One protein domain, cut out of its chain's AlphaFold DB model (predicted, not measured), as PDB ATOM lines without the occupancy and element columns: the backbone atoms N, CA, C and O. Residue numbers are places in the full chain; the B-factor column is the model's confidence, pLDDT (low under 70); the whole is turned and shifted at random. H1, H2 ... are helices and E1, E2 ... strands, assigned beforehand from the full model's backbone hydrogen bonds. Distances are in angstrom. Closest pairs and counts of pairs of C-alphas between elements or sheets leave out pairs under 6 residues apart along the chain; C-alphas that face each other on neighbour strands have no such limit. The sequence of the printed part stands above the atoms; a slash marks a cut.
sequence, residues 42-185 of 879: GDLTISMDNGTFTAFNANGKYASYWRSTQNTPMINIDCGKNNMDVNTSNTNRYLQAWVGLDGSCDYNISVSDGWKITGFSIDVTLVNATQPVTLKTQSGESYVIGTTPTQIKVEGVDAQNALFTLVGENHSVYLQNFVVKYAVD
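AT A GLANCE: This is residues 42 to 185 of the 879 residues of the protein "BNR/Asp-box repeat protein" of Prevotella stercorea CAG:629 (UniProt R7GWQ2). Two strongly twisted sheets lie face to face as a sandwich, E2, E3, E4, E6, E11, E8 and E9 in one and E1, E5, E7, E10 and E12 in the other, with the short helix H1 at one side near E5, E2 and E3. The sandwich is a jelly roll, one long hairpin wound over both sheets: E5 pairs with E12, E6 with E11, E7 with E10 and E8 with E9. The printed part has 144 residues with twelve named strands and one named helix, in the order E1 to E4, H1, E5 to E12; its class is mostly strand, and both sheets are antiparallel. It is compact, with a radius of gyration of the C-alphas of 14.0 A, and spans 42 by 34 by 24 A.

HOW THE PARTS SIT: Start at the larger sheet, which runs E2, residues 51 to 56, E3, 62 to 68, E4, 75 to 78, E6, 104 to 111, E11, 161 to 168, E8, 133 to 137, and E9, 142 to 145. E2, E3 and E4 form a meander, each strand the antiparallel neighbour of the one before; look for N 52 and O 67 at 2.9 A and N 66 and O 77 at 2.9 A. Further across are N 76 and O 110 at 2.9 A, N 107 and O 164 at 2.8 A, N 136 and O 165 at 2.8 A and, in the hairpin E8 and E9, N 143 and O 135 at 2.8 A. In the branched sheet, E12, residues 172 to 184, has E7, residues 115 to 126, on one side and E1, residues 42 to 45, and E5, residues 95 to 98, on the other side. E10, residues 150 to 159, is the other neighbour of E7, with N 122 and O 152 at 2.9 A; E12 has N 181 and O 119 at 2.8 A, N 44 and O 180 at 2.8 A and N 173 and O 97 at 2.9 A. The parts of the two sheets that face each other are 9.1 A centre to centre, with strands at 31 degrees; the closest C-alphas of E7 and E11, Ile 117 and Asn 161, are 6.3 A apart. H1, residues 86 to 92, touches E5, the closest C-alphas being Ser 89 and Leu 95, 4.7 A apart. In H1 every O i to N i+4 pair is within hydrogen-bond range.

IN THESE COORDINATES: Find C-alpha 42 at (29.906, -28.759, -48.316), where E1 begins. E12 runs 33.3 A from C-alpha 172 at (33.995, -52.954, -32.999) to C-alpha 184 at (31.302, -30.312, -57.288), and bends by 61 degrees at residue 177. E7, 31.9 A, bends by 58 degrees at residue 118, and E10, 24.8 A, by 66 degrees at residue 156.

THE WHOLE: The C-alphas farthest apart, Gly 114 and Thr 130, are 43.4 A apart. The printed part has no cut, and no link is long. Mean pLDDT of the printed part is 93.8, and no printed residue is under 70.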
ATOM      1  N   GLY A  42      30.520 -28.660 -49.631       94.12
ATOM      2  CA  GLY A  42      29.906 -28.759 -48.316       94.12
ATOM      3  C   GLY A  42      30.425 -29.938 -47.504       94.12
ATOM      4  O   GLY A  42      31.275 -30.709 -47.951       94.12
ATOM      5  N   ASP A  43      29.868 -30.073 -46.308       96.31
ATOM      6  CA  ASP A  43      30.197 -31.119 -45.346       96.31
ATOM      7  C   ASP A  43      28.914 -31.894 -45.007       96.31
ATOM      8  O   ASP A  43      27.862 -31.294 -44.777       96.31
ATOM      9  N   LEU A  44      28.979 -33.227 -44.957       96.81
ATOM     10  CA  LEU A  44      27.875 -34.075 -44.504       96.81
ATOM     11  C   LEU A  44      28.284 -34.885 -43.277       96.81
ATOM     12  O   LEU A  44      29.213 -35.694 -43.328       96.81
ATOM     13  N   THR A  45      27.528 -34.729 -42.194       97.62
ATOM     14  CA  THR A  45      27.651 -35.587 -41.013       97.62
ATOM     15  C   THR A  45      27.008 -36.945 -41.272       97.62
ATOM     16  O   THR A  45      25.807 -37.032 -41.543       97.62
ATOM     17  N   ILE A  46      27.797 -38.005 -41.123       97.88
ATOM     18  CA  ILE A  46      27.394 -39.405 -41.223       97.88
ATOM     19  C   ILE A  46      26.882 -39.867 -39.859       97.88
ATOM     20  O   ILE A  46      27.640 -40.056 -38.906       97.88
ATOM     21  N   SER A  47      25.568 -40.022 -39.757       97.44
ATOM     22  CA  SER A  47      24.878 -40.381 -38.520       97.44
ATOM     23  C   SER A  47      23.521 -41.005 -38.844       97.44
ATOM     24  O   SER A  47      23.033 -40.908 -39.968       97.44
ATOM     25  N   MET A  48      22.850 -41.606 -37.867       97.56
ATOM     26  CA  MET A  48      21.498 -42.129 -38.110       97.56
ATOM     27  C   MET A  48      20.430 -41.026 -38.195       97.56
ATOM     28  O   MET A  48      19.272 -41.332 -38.475       97.56
ATOM     29  N   ASP A  49      20.783 -39.761 -37.938       96.69
ATOM     30  CA  ASP A  49      19.894 -38.607 -38.144       96.69
ATOM     31  C   ASP A  49      19.841 -38.187 -39.619       96.69
ATOM     32  O   ASP A  49      18.810 -37.710 -40.087       96.69
ATOM     33  N   ASN A  50      20.922 -38.439 -40.364       94.94
ATOM     34  CA  ASN A  50      21.099 -37.981 -41.744       94.94
ATOM     35  C   ASN A  50      21.204 -39.132 -42.755       94.94
ATOM     36  O   ASN A  50      21.623 -38.925 -43.893       94.94
ATOM     37  N   GLY A  51      20.830 -40.350 -42.365       96.81
ATOM     38  CA  GLY A  51      20.788 -41.496 -43.267       96.81
ATOM     39  C   GLY A  51      20.294 -42.777 -42.613       96.81
ATOM     40  O   GLY A  51      19.934 -42.809 -41.437       96.81
ATOM     41  N   THR A  52      20.245 -43.841 -43.406       97.06
ATOM     42  CA  THR A  52      19.652 -45.127 -43.030       97.06
ATOM     43  C   THR A  52      20.437 -46.294 -43.614       97.06
ATOM     44  O   THR A  52      21.079 -46.168 -44.655       97.06
ATOM     45  N   PHE A  53      20.345 -47.460 -42.977       97.69
ATOM     46  CA  PHE A  53      20.840 -48.701 -43.564       97.69
ATOM     47  C   PHE A  53      19.902 -49.197 -44.671       97.69
ATOM     48  O   PHE A  53      18.679 -49.086 -44.541       97.69
ATOM     49  N   THR A  54      20.462 -49.755 -45.746       92.19
ATOM     50  CA  THR A  54      19.689 -50.223 -46.917       92.19
ATOM     51  C   THR A  54      19.999 -51.654 -47.352       92.19
ATOM     52  O   THR A  54      19.272 -52.197 -48.179       92.19
ATOM     53  N   ALA A  55      21.037 -52.286 -46.799       88.50
ATOM     54  CA  ALA A  55      21.379 -53.682 -47.065       88.50
ATOM     55  C   ALA A  55      21.715 -54.390 -45.752       88.50
ATOM     56  O   ALA A  55      22.548 -53.903 -44.988       88.50
ATOM     57  N   PHE A  56      21.049 -55.517 -45.494       93.88
ATOM     58  CA  PHE A  56      21.040 -56.194 -44.198       93.88
ATOM     59  C   PHE A  56      21.379 -57.677 -44.327       93.88
ATOM     60  O   PHE A  56      21.107 -58.312 -45.347       93.88
ATOM     61  N   ASN A  57      21.879 -58.263 -43.240       91.44
ATOM     62  CA  ASN A  57      21.907 -59.711 -43.089       91.44
ATOM     63  C   ASN A  57      20.491 -60.282 -42.869       91.44
ATOM     64  O   ASN A  57      19.539 -59.563 -42.568       91.44
ATOM     65  N   ALA A  58      20.358 -61.609 -42.948       91.38
ATOM     66  CA  ALA A  58      19.061 -62.294 -42.889       91.38
ATOM     67  C   ALA A  58      18.217 -62.000 -41.629       91.38
ATOM     68  O   ALA A  58      16.999 -62.131 -41.673       91.38
ATOM     69  N   ASN A  59      18.840 -61.618 -40.506       91.75
ATOM     70  CA  ASN A  59      18.135 -61.299 -39.258       91.75
ATOM     71  C   ASN A  59      18.038 -59.792 -38.959       91.75
ATOM     72  O   ASN A  59      17.579 -59.428 -37.877       91.75
ATOM     73  N   GLY A  60      18.483 -58.930 -39.879       92.94
ATOM     74  CA  GLY A  60      18.402 -57.473 -39.764       92.94
ATOM     75  C   GLY A  60      19.292 -56.839 -38.692       92.94
ATOM     76  O   GLY A  60      19.202 -55.633 -38.479       92.94
ATOM     77  N   LYS A  61      20.135 -57.610 -37.992       96.94
ATOM     78  CA  LYS A  61      20.981 -57.087 -36.902       96.94
ATOM     79  C   LYS A  61      22.219 -56.360 -37.402       96.94
ATOM     80  O   LYS A  61      22.727 -55.489 -36.703       96.94
ATOM     81  N   TYR A  62      22.695 -56.739 -38.581       97.69
ATOM     82  CA  TYR A  62      23.877 -56.152 -39.184       97.69
ATOM     83  C   TYR A  62      23.579 -55.689 -40.601       97.69
ATOM     84  O   TYR A  62      22.800 -56.325 -41.313       97.69
ATOM     85  N   ALA A  63      24.230 -54.606 -40.998       96.75
ATOM     86  CA  ALA A  63      24.117 -54.018 -42.318       96.75
ATOM     87  C   ALA A  63      25.475 -53.951 -43.014       96.75
ATOM     88  O   ALA A  63      26.517 -53.879 -42.357       96.75
ATOM     89  N   SER A  64      25.445 -53.970 -44.343       94.12
ATOM     90  CA  SER A  64      26.617 -53.719 -45.187       94.12
ATOM     91  C   SER A  64      26.627 -52.328 -45.800       94.12
ATOM     92  O   SER A  64      27.673 -51.881 -46.250       94.12
ATOM     93  N   TYR A  65      25.484 -51.637 -45.792       93.06
ATOM     94  CA  TYR A  65      25.319 -50.388 -46.523       93.06
ATOM     95  C   TYR A  65      24.517 -49.362 -45.727       93.06
ATOM     96  O   TYR A  65      23.389 -49.648 -45.312       93.06
ATOM     97  N   TRP A  66      25.085 -48.171 -45.554       98.00
ATOM     98  CA  TRP A  66      24.423 -46.969 -45.046       98.00
ATOM     99  C   TRP A  66      24.361 -45.914 -46.155       98.00
ATOM    100  O   TRP A  66      25.326 -45.730 -46.895       98.00
ATOM    101  N   ARG A  67      23.233 -45.210 -46.258       95.88
ATOM    102  CA  ARG A  67      22.952 -44.201 -47.287       95.88
ATOM    103  C   ARG A  67      22.431 -42.913 -46.658       95.88
ATOM    104  O   ARG A  67      21.528 -42.971 -45.820       95.88
ATOM    105  N   SER A  68      22.926 -41.763 -47.116       96.69
ATOM    106  CA  SER A  68      22.425 -40.450 -46.707       96.69
ATOM    107  C   SER A  68      20.968 -40.221 -47.112       96.69
ATOM    108  O   SER A  68      20.517 -40.671 -48.166       96.69
ATOM    109  N   THR A  69      20.226 -39.458 -46.310       92.69
ATOM    110  CA  THR A  69      18.894 -38.960 -46.690       92.69
ATOM    111  C   THR A  69      18.970 -37.857 -47.746       92.69
ATOM    112  O   THR A  69      18.047 -37.711 -48.547       92.69
ATOM    113  N   GLN A  70      20.077 -37.108 -47.782       88.31
ATOM    114  CA  GLN A  70      20.388 -36.178 -48.863       88.31
ATOM    115  C   GLN A  70      20.578 -36.946 -50.178       88.31
ATOM    116  O   GLN A  70      21.298 -37.945 -50.215       88.31
ATOM    117  N   ASN A  71      19.940 -36.464 -51.249       82.25
ATOM    118  CA  ASN A  71      20.023 -37.074 -52.579       82.25
ATOM    119  C   ASN A  71      21.057 -36.401 -53.496       82.25
ATOM    120  O   ASN A  71      21.500 -37.041 -54.447       82.25
ATOM    121  N   THR A  72      21.460 -35.156 -53.205       83.88
ATOM    122  CA  THR A  72      22.423 -34.400 -54.020       83.88
ATOM    123  C   THR A  72      23.324 -33.501 -53.155       83.88
ATOM    124  O   THR A  72      22.820 -32.533 -52.593       83.88
ATOM    125  N   PRO A  73      24.633 -33.799 -53.060       90.62
ATOM    126  CA  PRO A  73      25.186 -35.126 -53.312       90.62
ATOM    127  C   PRO A  73      24.603 -36.170 -52.359       90.62
ATOM    128  O   PRO A  73      24.354 -35.881 -51.190       90.62
ATOM    129  N   MET A  74      24.431 -37.394 -52.844       94.12
ATOM    130  CA  MET A  74      24.190 -38.558 -51.995       94.12
ATOM    131  C   MET A  74      25.531 -39.150 -51.560       94.12
ATOM    132  O   MET A  74      26.406 -39.337 -52.402       94.12
ATOM    133  N   ILE A  75      25.679 -39.490 -50.278       96.94
ATOM    134  CA  ILE A  75      26.867 -40.158 -49.729       96.94
ATOM    135  C   ILE A  75      26.489 -41.523 -49.162       96.94
ATOM    136  O   ILE A  75      25.477 -41.661 -48.471       96.94
ATOM    137  N   ASN A  76      27.322 -42.528 -49.423       95.25
ATOM    138  CA  ASN A  76      27.149 -43.875 -48.889       95.25
ATOM    139  C   ASN A  76      28.388 -44.351 -48.137       95.25
ATOM    140  O   ASN A  76      29.508 -43.998 -48.505       95.25
ATOM    141  N   ILE A  77      28.164 -45.208 -47.141       97.50
ATOM    142  CA  ILE A  77      29.196 -45.997 -46.469       97.50
ATOM    143  C   ILE A  77      28.901 -47.469 -46.751       97.50
ATOM    144  O   ILE A  77      27.868 -47.987 -46.317       97.50
ATOM    145  N   ASP A  78      29.799 -48.129 -47.472       94.56
ATOM    146  CA  ASP A  78      29.695 -49.541 -47.845       94.56
ATOM    147  C   ASP A  78      30.898 -50.310 -47.310       94.56
ATOM    148  O   ASP A  78      32.042 -49.926 -47.550       94.56
ATOM    149  N   CYS A  79      30.652 -51.399 -46.588       90.38
ATOM    150  CA  CYS A  79      31.714 -52.277 -46.107       90.38
ATOM    151  C   CYS A  79      31.737 -53.659 -46.772       90.38
ATOM    152  O   CYS A  79      32.454 -54.557 -46.327       90.38
ATOM    153  N   GLY A  80      30.934 -53.869 -47.824       83.38
ATOM    154  CA  GLY A  80      30.879 -55.090 -48.638       83.38
ATOM    155  C   GLY A  80      30.402 -56.350 -47.899       83.38
ATOM    156  O   GLY A  80      30.182 -57.394 -48.513       83.38
ATOM    157  N   LYS A  81      30.234 -56.269 -46.577       85.62
ATOM    158  CA  LYS A  81      29.866 -57.342 -45.649       85.62
ATOM    159  C   LYS A  81      28.958 -56.793 -44.565       85.62
ATOM    160  O   LYS A  81      28.926 -55.601 -44.322       85.62
ATOM    161  N   ASN A  82      28.241 -57.658 -43.856       94.44
ATOM    162  CA  ASN A  82      27.332 -57.230 -42.791       94.44
ATOM    163  C   ASN A  82      28.089 -56.900 -41.486       94.44
ATOM    164  O   ASN A  82      27.940 -57.614 -40.498       94.44
ATOM    165  N   ASN A  83      28.915 -55.847 -41.502       97.62
ATOM    166  CA  ASN A  83      29.826 -55.454 -40.416       97.62
ATOM    167  C   ASN A  83      29.439 -54.125 -39.730       97.62
ATOM    168  O   ASN A  83      30.231 -53.562 -38.976       97.62
ATOM    169  N   MET A  84      28.241 -53.588 -39.967       98.38
ATOM    170  CA  MET A  84      27.706 -52.445 -39.211       98.38
ATOM    171  C   MET A  84      26.584 -52.902 -38.281       98.38
ATOM    172  O   MET A  84      25.626 -53.515 -38.746       98.38
ATOM    173  N   ASP A  85      26.687 -52.626 -36.979       98.31
ATOM    174  CA  ASP A  85      25.653 -53.010 -36.002       98.31
ATOM    175  C   ASP A  85      24.442 -52.078 -36.115       98.31
ATOM    176  O   ASP A  85      24.548 -50.873 -35.883       98.31
ATOM    177  N   VAL A  86      23.278 -52.620 -36.468       97.88
ATOM    178  CA  VAL A  86      22.082 -51.816 -36.762       97.88
ATOM    179  C   VAL A  86      21.467 -51.238 -35.491       97.88
ATOM    180  O   VAL A  86      21.129 -50.054 -35.441       97.88
ATOM    181  N   ASN A  87      21.315 -52.058 -34.450       97.25
ATOM    182  CA  ASN A  87      20.593 -51.669 -33.239       97.25
ATOM    183  C   ASN A  87      21.343 -50.590 -32.466       97.25
ATOM    184  O   ASN A  87      20.756 -49.585 -32.058       97.25
ATOM    185  N   THR A  88      22.642 -50.788 -32.282       97.06
ATOM    186  CA  THR A  88      23.473 -49.859 -31.528       97.06
ATOM    187  C   THR A  88      23.689 -48.577 -32.316       97.06
ATOM    188  O   THR A  88      23.594 -47.503 -31.726       97.06
ATOM    189  N   SER A  89      23.851 -48.654 -33.645       98.00
ATOM    190  CA  SER A  89      23.937 -47.440 -34.465       98.00
ATOM    191  C   SER A  89      22.655 -46.608 -34.382       98.00
ATOM    192  O   SER A  89      22.704 -45.398 -34.163       98.00
ATOM    193  N   ASN A  90      21.485 -47.254 -34.471       96.69
ATOM    194  CA  ASN A  90      20.187 -46.586 -34.332       96.69
ATOM    195  C   ASN A  90      19.988 -45.951 -32.955       96.69
ATOM    196  O   ASN A  90      19.424 -44.860 -32.873       96.69
ATOM    197  N   THR A  91      20.446 -46.628 -31.899       97.19
ATOM    198  CA  THR A  91      20.316 -46.176 -30.506       97.19
ATOM    199  C   THR A  91      21.238 -44.998 -30.215       97.19
ATOM    200  O   THR A  91      20.802 -43.991 -29.665       97.19
ATOM    201  N   ASN A  92      22.503 -45.102 -30.618       95.94
ATOM    202  CA  ASN A  92      23.530 -44.108 -30.319       95.94
ATOM    203  C   ASN A  92      23.541 -42.927 -31.298       95.94
ATOM    204  O   ASN A  92      24.188 -41.919 -31.033       95.94
ATOM    205  N   ARG A  93      22.820 -43.048 -32.418       97.31
ATOM    206  CA  ARG A  93      22.746 -42.076 -33.521       97.31
ATOM    207  C   ARG A  93      24.031 -41.918 -34.337       97.31
ATOM    208  O   ARG A  93      24.059 -41.094 -35.238       97.31
ATOM    209  N   TYR A  94      25.043 -42.751 -34.129       97.38
ATOM    210  CA  TYR A  94      26.275 -42.812 -34.927       97.38
ATOM    211  C   TYR A  94      26.640 -44.264 -35.244       97.38
ATOM    212  O   TYR A  94      26.176 -45.171 -34.559       97.38
ATOM    213  N   LEU A  95      27.455 -44.505 -36.272       98.06
ATOM    214  CA  LEU A  95      27.737 -45.868 -36.729       98.06
ATOM    215  C   LEU A  95      28.601 -46.649 -35.724       98.06
ATOM    216  O   LEU A  95      29.563 -46.125 -35.163       98.06
ATOM    217  N   GLN A  96      28.290 -47.931 -35.541       98.19
ATOM    218  CA  GLN A  96      29.188 -48.910 -34.933       98.19
ATOM    219  C   GLN A  96      29.681 -49.882 -36.006       98.19
ATOM    220  O   GLN A  96      28.896 -50.618 -36.608       98.19
ATOM    221  N   ALA A  97      30.993 -49.883 -36.215       98.00
ATOM    222  CA  ALA A  97      31.681 -50.605 -37.277       98.00
ATOM    223  C   ALA A  97      32.536 -51.740 -36.701       98.00
ATOM    224  O   ALA A  97      33.166 -51.566 -35.658       98.00
ATOM    225  N   TRP A  98      32.561 -52.891 -37.371       98.12
ATOM    226  CA  TRP A  98      33.297 -54.093 -36.979       98.12
ATOM    227  C   TRP A  98      34.443 -54.395 -37.947       98.12
ATOM    228  O   TRP A  98      34.309 -54.246 -39.158       98.12
ATOM    229  N   VAL A  99      35.547 -54.923 -37.414       97.44
ATOM    230  CA  VAL A  99      36.647 -55.480 -38.224       97.44
ATOM    231  C   VAL A  99      36.179 -56.667 -39.079       97.44
ATOM    232  O   VAL A  99      36.717 -56.908 -40.154       97.44
ATOM    233  N   GLY A 100      35.159 -57.402 -38.635       93.75
ATOM    234  CA  GLY A 100      34.634 -58.560 -39.349       93.75
ATOM    235  C   GLY A 100      35.472 -59.828 -39.154       93.75
ATOM    236  O   GLY A 100      36.558 -59.821 -38.578       93.75
ATOM    237  N   LEU A 101      34.933 -60.955 -39.627       92.00
ATOM    238  CA  LEU A 101      35.498 -62.292 -39.390       92.00
ATOM    239  C   LEU A 101      36.812 -62.569 -40.138       92.00
ATOM    240  O   LEU A 101      37.553 -63.462 -39.741       92.00
ATOM    241  N   ASP A 102      37.116 -61.804 -41.182       89.06
ATOM    242  CA  ASP A 102      38.324 -61.975 -41.998       89.06
ATOM    243  C   ASP A 102      39.551 -61.271 -41.393       89.06
ATOM    244  O   ASP A 102      40.627 -61.267 -41.985       89.06
ATOM    245  N   GLY A 103      39.392 -60.638 -40.228       92.06
ATOM    246  CA  GLY A 103      40.446 -59.878 -39.554       92.06
ATOM    247  C   GLY A 103      40.757 -58.514 -40.188       92.06
ATOM    248  O   GLY A 103      41.678 -57.812 -39.759       92.06
ATOM    249  N   SER A 104      39.989 -58.132 -41.208       94.31
ATOM    250  CA  SER A 104      40.049 -56.832 -41.863       94.31
ATOM    251  C   SER A 104      38.718 -56.511 -42.543       94.31
ATOM    252  O   SER A 104      38.088 -57.398 -43.131       94.31
ATOM    253  N   CYS A 105      38.319 -55.241 -42.525       94.94
ATOM    254  CA  CYS A 105      37.163 -54.747 -43.267       94.94
ATOM    255  C   CYS A 105      37.406 -53.329 -43.775       94.94
ATOM    256  O   CYS A 105      37.694 -52.423 -42.989       94.94
ATOM    257  N   ASP A 106      37.231 -53.143 -45.079       93.94
ATOM    258  CA  ASP A 106      37.228 -51.826 -45.702       93.94
ATOM    259  C   ASP A 106      35.866 -51.166 -45.512       93.94
ATOM    260  O   ASP A 106      34.828 -51.824 -45.566       93.94
ATOM    261  N   TYR A 107      35.883 -49.859 -45.289       96.75
ATOM    262  CA  TYR A 107      34.716 -48.991 -45.247       96.75
ATOM    263  C   TYR A 107      34.888 -47.938 -46.336       96.75
ATOM    264  O   TYR A 107      35.660 -46.987 -46.194       96.75
ATOM    265  N   ASN A 108      34.181 -48.146 -47.441       91.94
ATOM    266  CA  ASN A 108      34.199 -47.287 -48.610       91.94
ATOM    267  C   ASN A 108      33.157 -46.175 -48.465       91.94
ATOM    268  O   ASN A 108      31.952 -46.427 -48.410       91.94
ATOM    269  N   ILE A 109      33.634 -44.942 -48.423       97.94
ATOM    270  CA  ILE A 109      32.844 -43.718 -48.484       97.94
ATOM    271  C   ILE A 109      32.694 -43.378 -49.962       97.94
ATOM    272  O   ILE A 109      33.701 -43.241 -50.644       97.94
ATOM    273  N   SER A 110      31.477 -43.222 -50.472       92.56
ATOM    274  CA  SER A 110      31.240 -42.816 -51.866       92.56
ATOM    275  C   SER A 110      30.299 -41.627 -51.951       92.56
ATOM    276  O   SER A 110      29.428 -41.481 -51.098       92.56
ATOM    277  N   VAL A 111      30.460 -40.797 -52.981       93.31
ATOM    278  CA  VAL A 111      29.574 -39.673 -53.300       93.31
ATOM    279  C   VAL A 111      28.973 -39.840 -54.702       93.31
ATOM    280  O   VAL A 111      29.616 -40.396 -55.593       93.31
ATOM    281  N   SER A 112      27.730 -39.395 -54.897       84.88
ATOM    282  CA  SER A 112      27.015 -39.470 -56.179       84.88
ATOM    283  C   SER A 112      27.727 -38.739 -57.320       84.88
ATOM    284  O   SER A 112      28.458 -37.777 -57.092       84.88
ATOM    285  N   ASP A 113      27.437 -39.152 -58.555       78.38
ATOM    286  CA  ASP A 113      27.948 -38.543 -59.789       78.38
ATOM    287  C   ASP A 113      27.805 -37.016 -59.837       78.38
ATOM    288  O   ASP A 113      26.823 -36.441 -59.363       78.38
ATOM    289  N   GLY A 114      28.830 -36.361 -60.396       77.94
ATOM    290  CA  GLY A 114      28.979 -34.901 -60.420       77.94
ATOM    291  C   GLY A 114      29.674 -34.307 -59.189       77.94
ATOM    292  O   GLY A 114      29.902 -33.099 -59.142       77.94
ATOM    293  N   TRP A 115      30.043 -35.135 -58.207       90.94
ATOM    294  CA  TRP A 115      30.690 -34.707 -56.968       90.94
ATOM    295  C   TRP A 115      31.934 -35.533 -56.667       90.94
ATOM    296  O   TRP A 115      32.098 -36.653 -57.143       90.94
ATOM    297  N   LYS A 116      32.798 -34.981 -55.825       92.12
ATOM    298  CA  LYS A 116      33.982 -35.644 -55.285       92.12
ATOM    299  C   LYS A 116      34.079 -35.435 -53.786       92.12
ATOM    300  O   LYS A 116      33.630 -34.415 -53.267       92.12
ATOM    301  N   ILE A 117      34.692 -36.389 -53.103       95.56
ATOM    302  CA  ILE A 117      35.100 -36.266 -51.709       95.56
ATOM    303  C   ILE A 117      36.397 -35.464 -51.688       95.56
ATOM    304  O   ILE A 117      37.318 -35.767 -52.441       95.56
ATOM    305  N   THR A 118      36.470 -34.448 -50.832       95.88
ATOM    306  CA  THR A 118      37.676 -33.625 -50.622       95.88
ATOM    307  C   THR A 118      38.421 -33.994 -49.339       95.88
ATOM    308  O   THR A 118      39.589 -33.642 -49.147       95.88
ATOM    309  N   GLY A 119      37.765 -34.753 -48.462       97.00
ATOM    310  CA  GLY A 119      38.320 -35.280 -47.226       97.00
ATOM    311  C   GLY A 119      37.240 -35.854 -46.317       97.00
ATOM    312  O   GLY A 119      36.048 -35.764 -46.606       97.00
ATOM    313  N   PHE A 120      37.650 -36.418 -45.190       98.19
ATOM    314  CA  PHE A 120      36.744 -36.784 -44.108       98.19
ATOM    315  C   PHE A 120      37.435 -36.651 -42.751       98.19
ATOM    316  O   PHE A 120      38.660 -36.728 -42.646       98.19
ATOM    317  N   SER A 121      36.651 -36.457 -41.698       97.94
ATOM    318  CA  SER A 121      37.118 -36.499 -40.314       97.94
ATOM    319  C   SER A 121      36.211 -37.377 -39.479       97.94
ATOM    320  O   SER A 121      34.999 -37.353 -39.668       97.94
ATOM    321  N   ILE A 122      36.783 -38.136 -38.555       98.31
ATOM    322  CA  ILE A 122      36.049 -39.098 -37.745       98.31
ATOM    323  C   ILE A 122      36.718 -39.273 -36.388       98.31
ATOM    324  O   ILE A 122      37.932 -39.450 -36.306       98.31
ATOM    325  N   ASP A 123      35.923 -39.250 -35.326       98.12
ATOM    326  CA  ASP A 123      36.363 -39.592 -33.981       98.12
ATOM    327  C   ASP A 123      36.068 -41.074 -33.740       98.12
ATOM    328  O   ASP A 123      34.917 -41.513 -33.770       98.12
ATOM    329  N   VAL A 124      37.114 -41.864 -33.517       97.81
ATOM    330  CA  VAL A 124      37.000 -43.318 -33.393       97.81
ATOM    331  C   VAL A 124      37.293 -43.736 -31.961       97.81
ATOM    332  O   VAL A 124      38.358 -43.431 -31.424       97.81
ATOM    333  N   THR A 125      36.352 -44.460 -31.355       97.00
ATOM    334  CA  THR A 125      36.465 -44.947 -29.973       97.00
ATOM    335  C   THR A 125      36.251 -46.451 -29.922       97.00
ATOM    336  O   THR A 125      35.320 -46.979 -30.531       97.00
ATOM    337  N   LEU A 126      37.083 -47.158 -29.167       96.38
ATOM    338  CA  LEU A 126      36.960 -48.596 -28.988       96.38
ATOM    339  C   LEU A 126      35.758 -48.954 -28.104       96.38
ATOM    340  O   LEU A 126      35.582 -48.379 -27.030       96.38
ATOM    341  N   VAL A 127      34.953 -49.934 -28.527       94.31
ATOM    342  CA  VAL A 127      33.756 -50.358 -27.774       94.31
ATOM    343  C   VAL A 127      34.130 -51.145 -26.516       94.31
ATOM    344  O   VAL A 127      33.483 -51.001 -25.479       94.31
ATOM    345  N   ASN A 128      35.188 -51.958 -26.582       89.25
ATOM    346  CA  ASN A 128      35.668 -52.764 -25.465       89.25
ATOM    347  C   ASN A 128      37.178 -52.580 -25.259       89.25
ATOM    348  O   ASN A 128      37.980 -52.929 -26.117       89.25
ATOM    349  N   ALA A 129      37.558 -52.079 -24.083       81.62
ATOM    350  CA  ALA A 129      38.928 -51.707 -23.725       81.62
ATOM    351  C   ALA A 129      39.973 -52.828 -23.855       81.62
ATOM    352  O   ALA A 129      41.164 -52.539 -23.955       81.62
ATOM    353  N   THR A 130      39.559 -54.096 -23.815       83.50
ATOM    354  CA  THR A 130      40.467 -55.254 -23.872       83.50
ATOM    355  C   THR A 130      40.656 -55.817 -25.282       83.50
ATOM    356  O   THR A 130      41.331 -56.831 -25.443       83.50
ATOM    357  N   GLN A 131      40.062 -55.187 -26.296       86.19
ATOM    358  CA  GLN A 131      39.892 -55.746 -27.635       86.19
ATOM    359  C   GLN A 131      40.453 -54.794 -28.702       86.19
ATOM    360  O   GLN A 131      39.702 -53.990 -29.236       86.19
ATOM    361  N   PRO A 132      41.759 -54.825 -29.016       88.75
ATOM    362  CA  PRO A 132      42.386 -53.807 -29.858       88.75
ATOM    363  C   PRO A 132      41.878 -53.839 -31.308       88.75
ATOM    364  O   PRO A 132      41.702 -54.906 -31.897       88.75
ATOM    365  N   VAL A 133      41.719 -52.650 -31.895       96.44
ATOM    366  CA  VAL A 133      41.421 -52.431 -33.320       96.44
ATOM    367  C   VAL A 133      42.381 -51.372 -33.858       96.44
ATOM    368  O   VAL A 133      42.667 -50.383 -33.181       96.44
ATOM    369  N   THR A 134      42.888 -51.572 -35.071       97.06
ATOM    370  CA  THR A 134      43.666 -50.570 -35.812       97.06
ATOM    371  C   THR A 134      42.828 -50.036 -36.963       97.06
ATOM    372  O   THR A 134      42.225 -50.823 -37.686       97.06
ATOM    373  N   LEU A 135      42.816 -48.721 -37.168       97.69
ATOM    374  CA  LEU A 135      42.278 -48.110 -38.380       97.69
ATOM    375  C   LEU A 135      43.428 -47.705 -39.299       97.69
ATOM    376  O   LEU A 135      44.381 -47.070 -38.848       97.69
ATOM    377  N   LYS A 136      43.330 -48.052 -40.580       96.06
ATOM    378  CA  LYS A 136      44.232 -47.587 -41.633       96.06
ATOM    379  C   LYS A 136      43.497 -46.675 -42.602       96.06
ATOM    380  O   LYS A 136      42.386 -46.997 -43.005       96.06
ATOM    381  N   THR A 137      44.083 -45.547 -42.973       93.38
ATOM    382  CA  THR A 137      43.528 -44.674 -44.018       93.38
ATOM    383  C   THR A 137      44.004 -45.130 -45.395       93.38
ATOM    384  O   THR A 137      44.981 -45.872 -45.517       93.38
ATOM    385  N   GLN A 138      43.355 -44.645 -46.454       83.56
ATOM    386  CA  GLN A 138      43.771 -44.917 -47.836       83.56
ATOM    387  C   GLN A 138      45.203 -44.468 -48.175       83.56
ATOM    388  O   GLN A 138      45.807 -45.003 -49.098       83.56
ATOM    389  N   SER A 139      45.757 -43.497 -47.437       81.19
ATOM    390  CA  SER A 139      47.146 -43.039 -47.583       81.19
ATOM    391  C   SER A 139      48.162 -43.969 -46.905       81.19
ATOM    392  O   SER A 139      49.366 -43.758 -47.036       81.19
ATOM    393  N   GLY A 140      47.700 -45.001 -46.189       82.88
ATOM    394  CA  GLY A 140      48.533 -45.966 -45.469       82.88
ATOM    395  C   GLY A 140      48.838 -45.594 -44.014       82.88
ATOM    396  O   GLY A 140      49.503 -46.368 -43.320       82.88
ATOM    397  N   GLU A 141      48.349 -44.454 -43.513       92.81
ATOM    398  CA  GLU A 141      48.513 -44.073 -42.104       92.81
ATOM    399  C   GLU A 141      47.738 -45.033 -41.198       92.81
ATOM    400  O   GLU A 141      46.647 -45.481 -41.539       92.81
ATOM    401  N   SER A 142      48.313 -45.378 -40.043       95.94
ATOM    402  CA  SER A 142      47.763 -46.381 -39.125       95.94
ATOM    403  C   SER A 142      47.553 -45.800 -37.727       95.94
ATOM    404  O   SER A 142      48.463 -45.198 -37.158       95.94
ATOM    405  N   TYR A 143      46.379 -46.051 -37.151       95.75
ATOM    406  CA  TYR A 143      45.953 -45.548 -35.847       95.75
ATOM    407  C   TYR A 143      45.497 -46.709 -34.964       95.75
ATOM    408  O   TYR A 143      44.541 -47.408 -35.295       95.75
ATOM    409  N   VAL A 144      46.157 -46.907 -33.825       93.44
ATOM    410  CA  VAL A 144      45.696 -47.863 -32.807       93.44
ATOM    411  C   VAL A 144      44.585 -47.198 -31.999       93.44
ATOM    412  O   VAL A 144      44.796 -46.140 -31.404       93.44
ATOM    413  N   ILE A 145      43.398 -47.798 -31.993       95.56
ATOM    414  CA  ILE A 145      42.205 -47.188 -31.404       95.56
ATOM    415  C   ILE A 145      42.128 -47.508 -29.909       95.56
ATOM    416  O   ILE A 145      42.186 -48.669 -29.502       95.56
ATOM    417  N   GLY A 146      41.988 -46.461 -29.095       90.56
ATOM    418  CA  GLY A 146      41.820 -46.549 -27.646       90.56
ATOM    419  C   GLY A 146      40.374 -46.333 -27.194       90.56
ATOM    420  O   GLY A 146      39.465 -46.121 -27.992       90.56
ATOM    421  N   THR A 147      40.157 -46.362 -25.880       89.81
ATOM    422  CA  THR A 147      38.851 -46.094 -25.245       89.81
ATOM    423  C   THR A 147      38.515 -44.609 -25.118       89.81
ATOM    424  O   THR A 147      37.399 -44.259 -24.744       89.81
ATOM    425  N   THR A 148      39.471 -43.730 -25.409       90.88
ATOM    426  CA  THR A 148      39.252 -42.294 -25.591       90.88
ATOM    427  C   THR A 148      39.135 -41.989 -27.082       90.88
ATOM    428  O   THR A 148      39.899 -42.589 -27.841       90.88
ATOM    429  N   PRO A 149      38.264 -41.054 -27.505       94.25
ATOM    430  CA  PRO A 149      38.117 -40.723 -28.918       94.25
ATOM    431  C   PRO A 149      39.444 -40.312 -29.560       94.25
ATOM    432  O   PRO A 149      40.096 -39.366 -29.111       94.25
ATOM    433  N   THR A 150      39.828 -41.020 -30.619       95.88
ATOM    434  CA  THR A 150      40.954 -40.661 -31.484       95.88
ATOM    435  C   THR A 150      40.401 -39.990 -32.733       95.88
ATOM    436  O   THR A 150      39.719 -40.641 -33.523       95.88
ATOM    437  N   GLN A 151      40.702 -38.706 -32.923       96.44
ATOM    438  CA  GLN A 151      40.323 -37.999 -34.142       96.44
ATOM    439  C   GLN A 151      41.252 -38.375 -35.296       96.44
ATOM    440  O   GLN A 151      42.475 -38.279 -35.187       96.44
ATOM    441  N   ILE A 152      40.653 -38.762 -36.414       97.06
ATOM    442  CA  ILE A 152      41.329 -39.132 -37.653       97.06
ATOM    443  C   ILE A 152      40.828 -38.189 -38.734       97.06
ATOM    444  O   ILE A 152      39.624 -37.976 -38.870       97.06
ATOM    445  N   LYS A 153      41.754 -37.598 -39.486       96.75
ATOM    446  CA  LYS A 153      41.451 -36.584 -40.493       96.75
ATOM    447  C   LYS A 153      42.203 -36.904 -41.775       96.75
ATOM    448  O   LYS A 153      43.426 -36.978 -41.764       96.75
ATOM    449  N   VAL A 154      41.462 -37.055 -42.862       95.69
ATOM    450  CA  VAL A 154      41.982 -37.243 -44.215       95.69
ATOM    451  C   VAL A 154      41.580 -36.025 -45.035       95.69
ATOM    452  O   VAL A 154      40.407 -35.661 -45.080       95.69
ATOM    453  N   GLU A 155      42.549 -35.377 -45.670       94.94
ATOM    454  CA  GLU A 155      42.339 -34.208 -46.532       94.94
ATOM    455  C   GLU A 155      42.976 -34.438 -47.902       94.94
ATOM    456  O   GLU A 155      43.810 -35.327 -48.064       94.94
ATOM    457  N   GLY A 156      42.591 -33.625 -48.888       89.81
ATOM    458  CA  GLY A 156      43.168 -33.691 -50.231       89.81
ATOM    459  C   GLY A 156      42.712 -34.908 -51.032       89.81
ATOM    460  O   GLY A 156      43.416 -35.334 -51.944       89.81
ATOM    461  N   VAL A 157      41.550 -35.474 -50.696       91.56
ATOM    462  CA  VAL A 157      40.903 -36.460 -51.567       91.56
ATOM    463  C   VAL A 157      40.451 -35.737 -52.841       91.56
ATOM    464  O   VAL A 157      40.014 -34.589 -52.791       91.56
ATOM    465  N   ASP A 158      40.595 -36.388 -53.990       88.19
ATOM    466  CA  ASP A 158      40.146 -35.864 -55.285       88.19
ATOM    467  C   ASP A 158      39.486 -36.980 -56.102       88.19
ATOM    468  O   ASP A 158      39.872 -37.301 -57.224       88.19
ATOM    469  N   ALA A 159      38.527 -37.660 -55.475       84.69
ATOM    470  CA  ALA A 159      37.886 -38.848 -56.020       84.69
ATOM    471  C   ALA A 159      36.432 -38.954 -55.549       84.69
ATOM    472  O   ALA A 159      36.036 -38.361 -54.549       84.69
ATOM    473  N   GLN A 160      35.626 -39.754 -56.248       88.00
ATOM    474  CA  GLN A 160      34.247 -40.060 -55.837       88.00
ATOM    475  C   GLN A 160      34.163 -40.987 -54.627       88.00
ATOM    476  O   GLN A 160      33.079 -41.209 -54.091       88.00
ATOM    477  N   ASN A 161      35.291 -41.556 -54.221       89.75
ATOM    478  CA  ASN A 161      35.370 -42.427 -53.076       89.75
ATOM    479  C   ASN A 161      36.574 -42.092 -52.197       89.75
ATOM    480  O   ASN A 161      37.555 -41.498 -52.643       89.75
ATOM    481  N   ALA A 162      36.450 -42.460 -50.931       92.50
ATOM    482  CA  ALA A 162      37.517 -42.469 -49.954       92.50
ATOM    483  C   ALA A 162      37.358 -43.718 -49.090       92.50
ATOM    484  O   ALA A 162      36.239 -44.186 -48.892       92.50
ATOM    485  N   LEU A 163      38.448 -44.252 -48.548       92.31
ATOM    486  CA  LEU A 163      38.372 -45.459 -47.725       92.31
ATOM    487  C   LEU A 163      39.159 -45.352 -46.423       92.31
ATOM    488  O   LEU A 163      40.174 -44.651 -46.315       92.31
ATOM    489  N   PHE A 164      38.694 -46.115 -45.441       96.75
ATOM    490  CA  PHE A 164      39.489 -46.544 -44.300       96.75
ATOM    491  C   PHE A 164      39.246 -48.030 -44.029       96.75
ATOM    492  O   PHE A 164      38.178 -48.563 -44.320       96.75
ATOM    493  N   THR A 165      40.231 -48.692 -43.439       96.19
ATOM    494  CA  THR A 165      40.207 -50.126 -43.156       96.19
ATOM    495  C   THR A 165      40.328 -50.353 -41.662       96.19
ATOM    496  O   THR A 165      41.254 -49.845 -41.029       96.19
ATOM    497  N   LEU A 166      39.434 -51.149 -41.086       97.62
ATOM    498  CA  LEU A 166      39.596 -51.671 -39.731       97.62
ATOM    499  C   LEU A 166      40.350 -52.999 -39.791       97.62
ATOM    500  O   LEU A 166      39.988 -53.867 -40.576       97.62
ATOM    501  N   VAL A 167      41.378 -53.162 -38.959       95.81
ATOM    502  CA  VAL A 167      42.262 -54.337 -38.917       95.81
ATOM    503  C   VAL A 167      42.409 -54.825 -37.477       95.81
ATOM    504  O   VAL A 167      42.624 -54.023 -36.562       95.81
ATOM    505  N   GLY A 168      42.339 -56.138 -37.270       94.19
ATOM    506  CA  GLY A 168      42.468 -56.768 -35.954       94.19
ATOM    507  C   GLY A 168      41.643 -58.046 -35.831       94.19
ATOM    508  O   GLY A 168      41.218 -58.623 -36.822       94.19
ATOM    509  N   GLU A 169      41.394 -58.496 -34.605       94.31
ATOM    510  CA  GLU A 169      40.345 -59.493 -34.359       94.31
ATOM    511  C   GLU A 169      38.954 -58.865 -34.545       94.31
ATOM    512  O   GLU A 169      38.822 -57.640 -34.590       94.31
ATOM    513  N   ASN A 170      37.908 -59.692 -34.652       96.31
ATOM    514  CA  ASN A 170      36.542 -59.238 -34.924       96.31
ATOM    515  C   ASN A 170      35.926 -58.459 -33.745       96.31
ATOM    516  O   ASN A 170      35.112 -58.979 -32.981       96.31
ATOM    517  N   HIS A 171      36.314 -57.196 -33.623       96.44
ATOM    518  CA  HIS A 171      35.885 -56.250 -32.606       96.44
ATOM    519  C   HIS A 171      35.357 -54.975 -33.261       96.44
ATOM    520  O   HIS A 171      35.569 -54.744 -34.455       96.44
ATOM    521  N   SER A 172      34.641 -54.160 -32.485       96.38
ATOM    522  CA  SER A 172      33.995 -52.954 -32.999       96.38
ATOM    523  C   SER A 172      34.526 -51.659 -32.412       96.38
ATOM    524  O   SER A 172      35.059 -51.593 -31.301       96.38
ATOM    525  N   VAL A 173      34.309 -50.607 -33.192       98.12
ATOM    526  CA  VAL A 173      34.557 -49.213 -32.849       98.12
ATOM    527  C   VAL A 173      33.283 -48.400 -33.052       98.12
ATOM    528  O   VAL A 173      32.437 -48.725 -33.890       98.12
ATOM    529  N   TYR A 174      33.154 -47.322 -32.288       98.19
ATOM    530  CA  TYR A 174      32.192 -46.264 -32.550       98.19
ATOM    531  C   TYR A 174      32.804 -45.228 -33.486       98.19
ATOM    532  O   TYR A 174      33.941 -44.804 -33.282       98.19
ATOM    533  N   LEU A 175      32.029 -44.829 -34.490       98.00
ATOM    534  CA  LEU A 175      32.372 -43.845 -35.509       98.00
ATOM    535  C   LEU A 175      31.611 -42.550 -35.222       98.00
ATOM    536  O   LEU A 175      30.488 -42.360 -35.684       98.00
ATOM    537  N   GLN A 176      32.192 -41.692 -34.393       97.38
ATOM    538  CA  GLN A 176      31.565 -40.482 -33.863       97.38
ATOM    539  C   GLN A 176      32.047 -39.250 -34.631       97.38
ATOM    540  O   GLN A 176      33.115 -39.274 -35.236       97.38
ATOM    541  N   ASN A 177      31.253 -38.173 -34.622       97.12
ATOM    542  CA  ASN A 177      31.586 -36.907 -35.297       97.12
ATOM    543  C   ASN A 177      32.103 -37.106 -36.735       97.12
ATOM    544  O   ASN A 177      33.009 -36.411 -37.191       97.12
ATOM    545  N   PHE A 178      31.546 -38.104 -37.428       98.19
ATOM    546  CA  PHE A 178      32.004 -38.506 -38.744       98.19
ATOM    547  C   PHE A 178      31.466 -37.520 -39.778       98.19
ATOM    548  O   PHE A 178      30.262 -37.459 -40.009       98.19
ATOM    549  N   VAL A 179      32.352 -36.738 -40.383       98.31
ATOM    550  CA  VAL A 179      32.032 -35.725 -41.387       98.31
ATOM    551  C   VAL A 179      32.762 -36.054 -42.679       98.31
ATOM    552  O   VAL A 179      33.976 -36.250 -42.673       98.31
ATOM    553  N   VAL A 180      32.031 -36.086 -43.791       98.12
ATOM    554  CA  VAL A 180      32.584 -36.230 -45.142       98.12
ATOM    555  C   VAL A 180      32.472 -34.892 -45.855       98.12
ATOM    556  O   VAL A 180      31.383 -34.332 -45.953       98.12
ATOM    557  N   LYS A 181      33.597 -34.390 -46.359       97.69
ATOM    558  CA  LYS A 181      33.667 -33.154 -47.136       97.69
ATOM    559  C   LYS A 181      33.540 -33.470 -48.613       97.69
ATOM    560  O   LYS A 181      34.187 -34.401 -49.101       97.69
ATOM    561  N   TYR A 182      32.755 -32.684 -49.331       95.44
ATOM    562  CA  TYR A 182      32.510 -32.868 -50.754       95.44
ATOM    563  C   TYR A 182      32.570 -31.549 -51.521       95.44
ATOM    564  O   TYR A 182      32.412 -30.466 -50.963       95.44
ATOM    565  N   ALA A 183      32.801 -31.645 -52.824       93.88
ATOM    566  CA  ALA A 183      32.730 -30.530 -53.759       93.88
ATOM    567  C   ALA A 183      32.176 -30.998 -55.102       93.88
ATOM    568  O   ALA A 183      32.264 -32.185 -55.428       93.88
ATOM    569  N   VAL A 184      31.630 -30.066 -55.883       88.19
ATOM    570  CA  VAL A 184      31.302 -30.312 -57.288       88.19
ATOM    571  C   VAL A 184      32.574 -30.754 -57.988       88.19
ATOM    572  O   VAL A 184      33.633 -30.120 -57.886       88.19
ATOM    573  N   ASP A 185      32.470 -31.860 -58.704       81.56
ATOM    574  CA  ASP A 185      33.564 -32.333 -59.514       81.56
ATOM    575  C   ASP A 185      33.574 -31.589 -60.847       81.56
ATOM    576  O   ASP A 185      32.797 -31.878 -61.752       81.56
TER     577      ASP A 185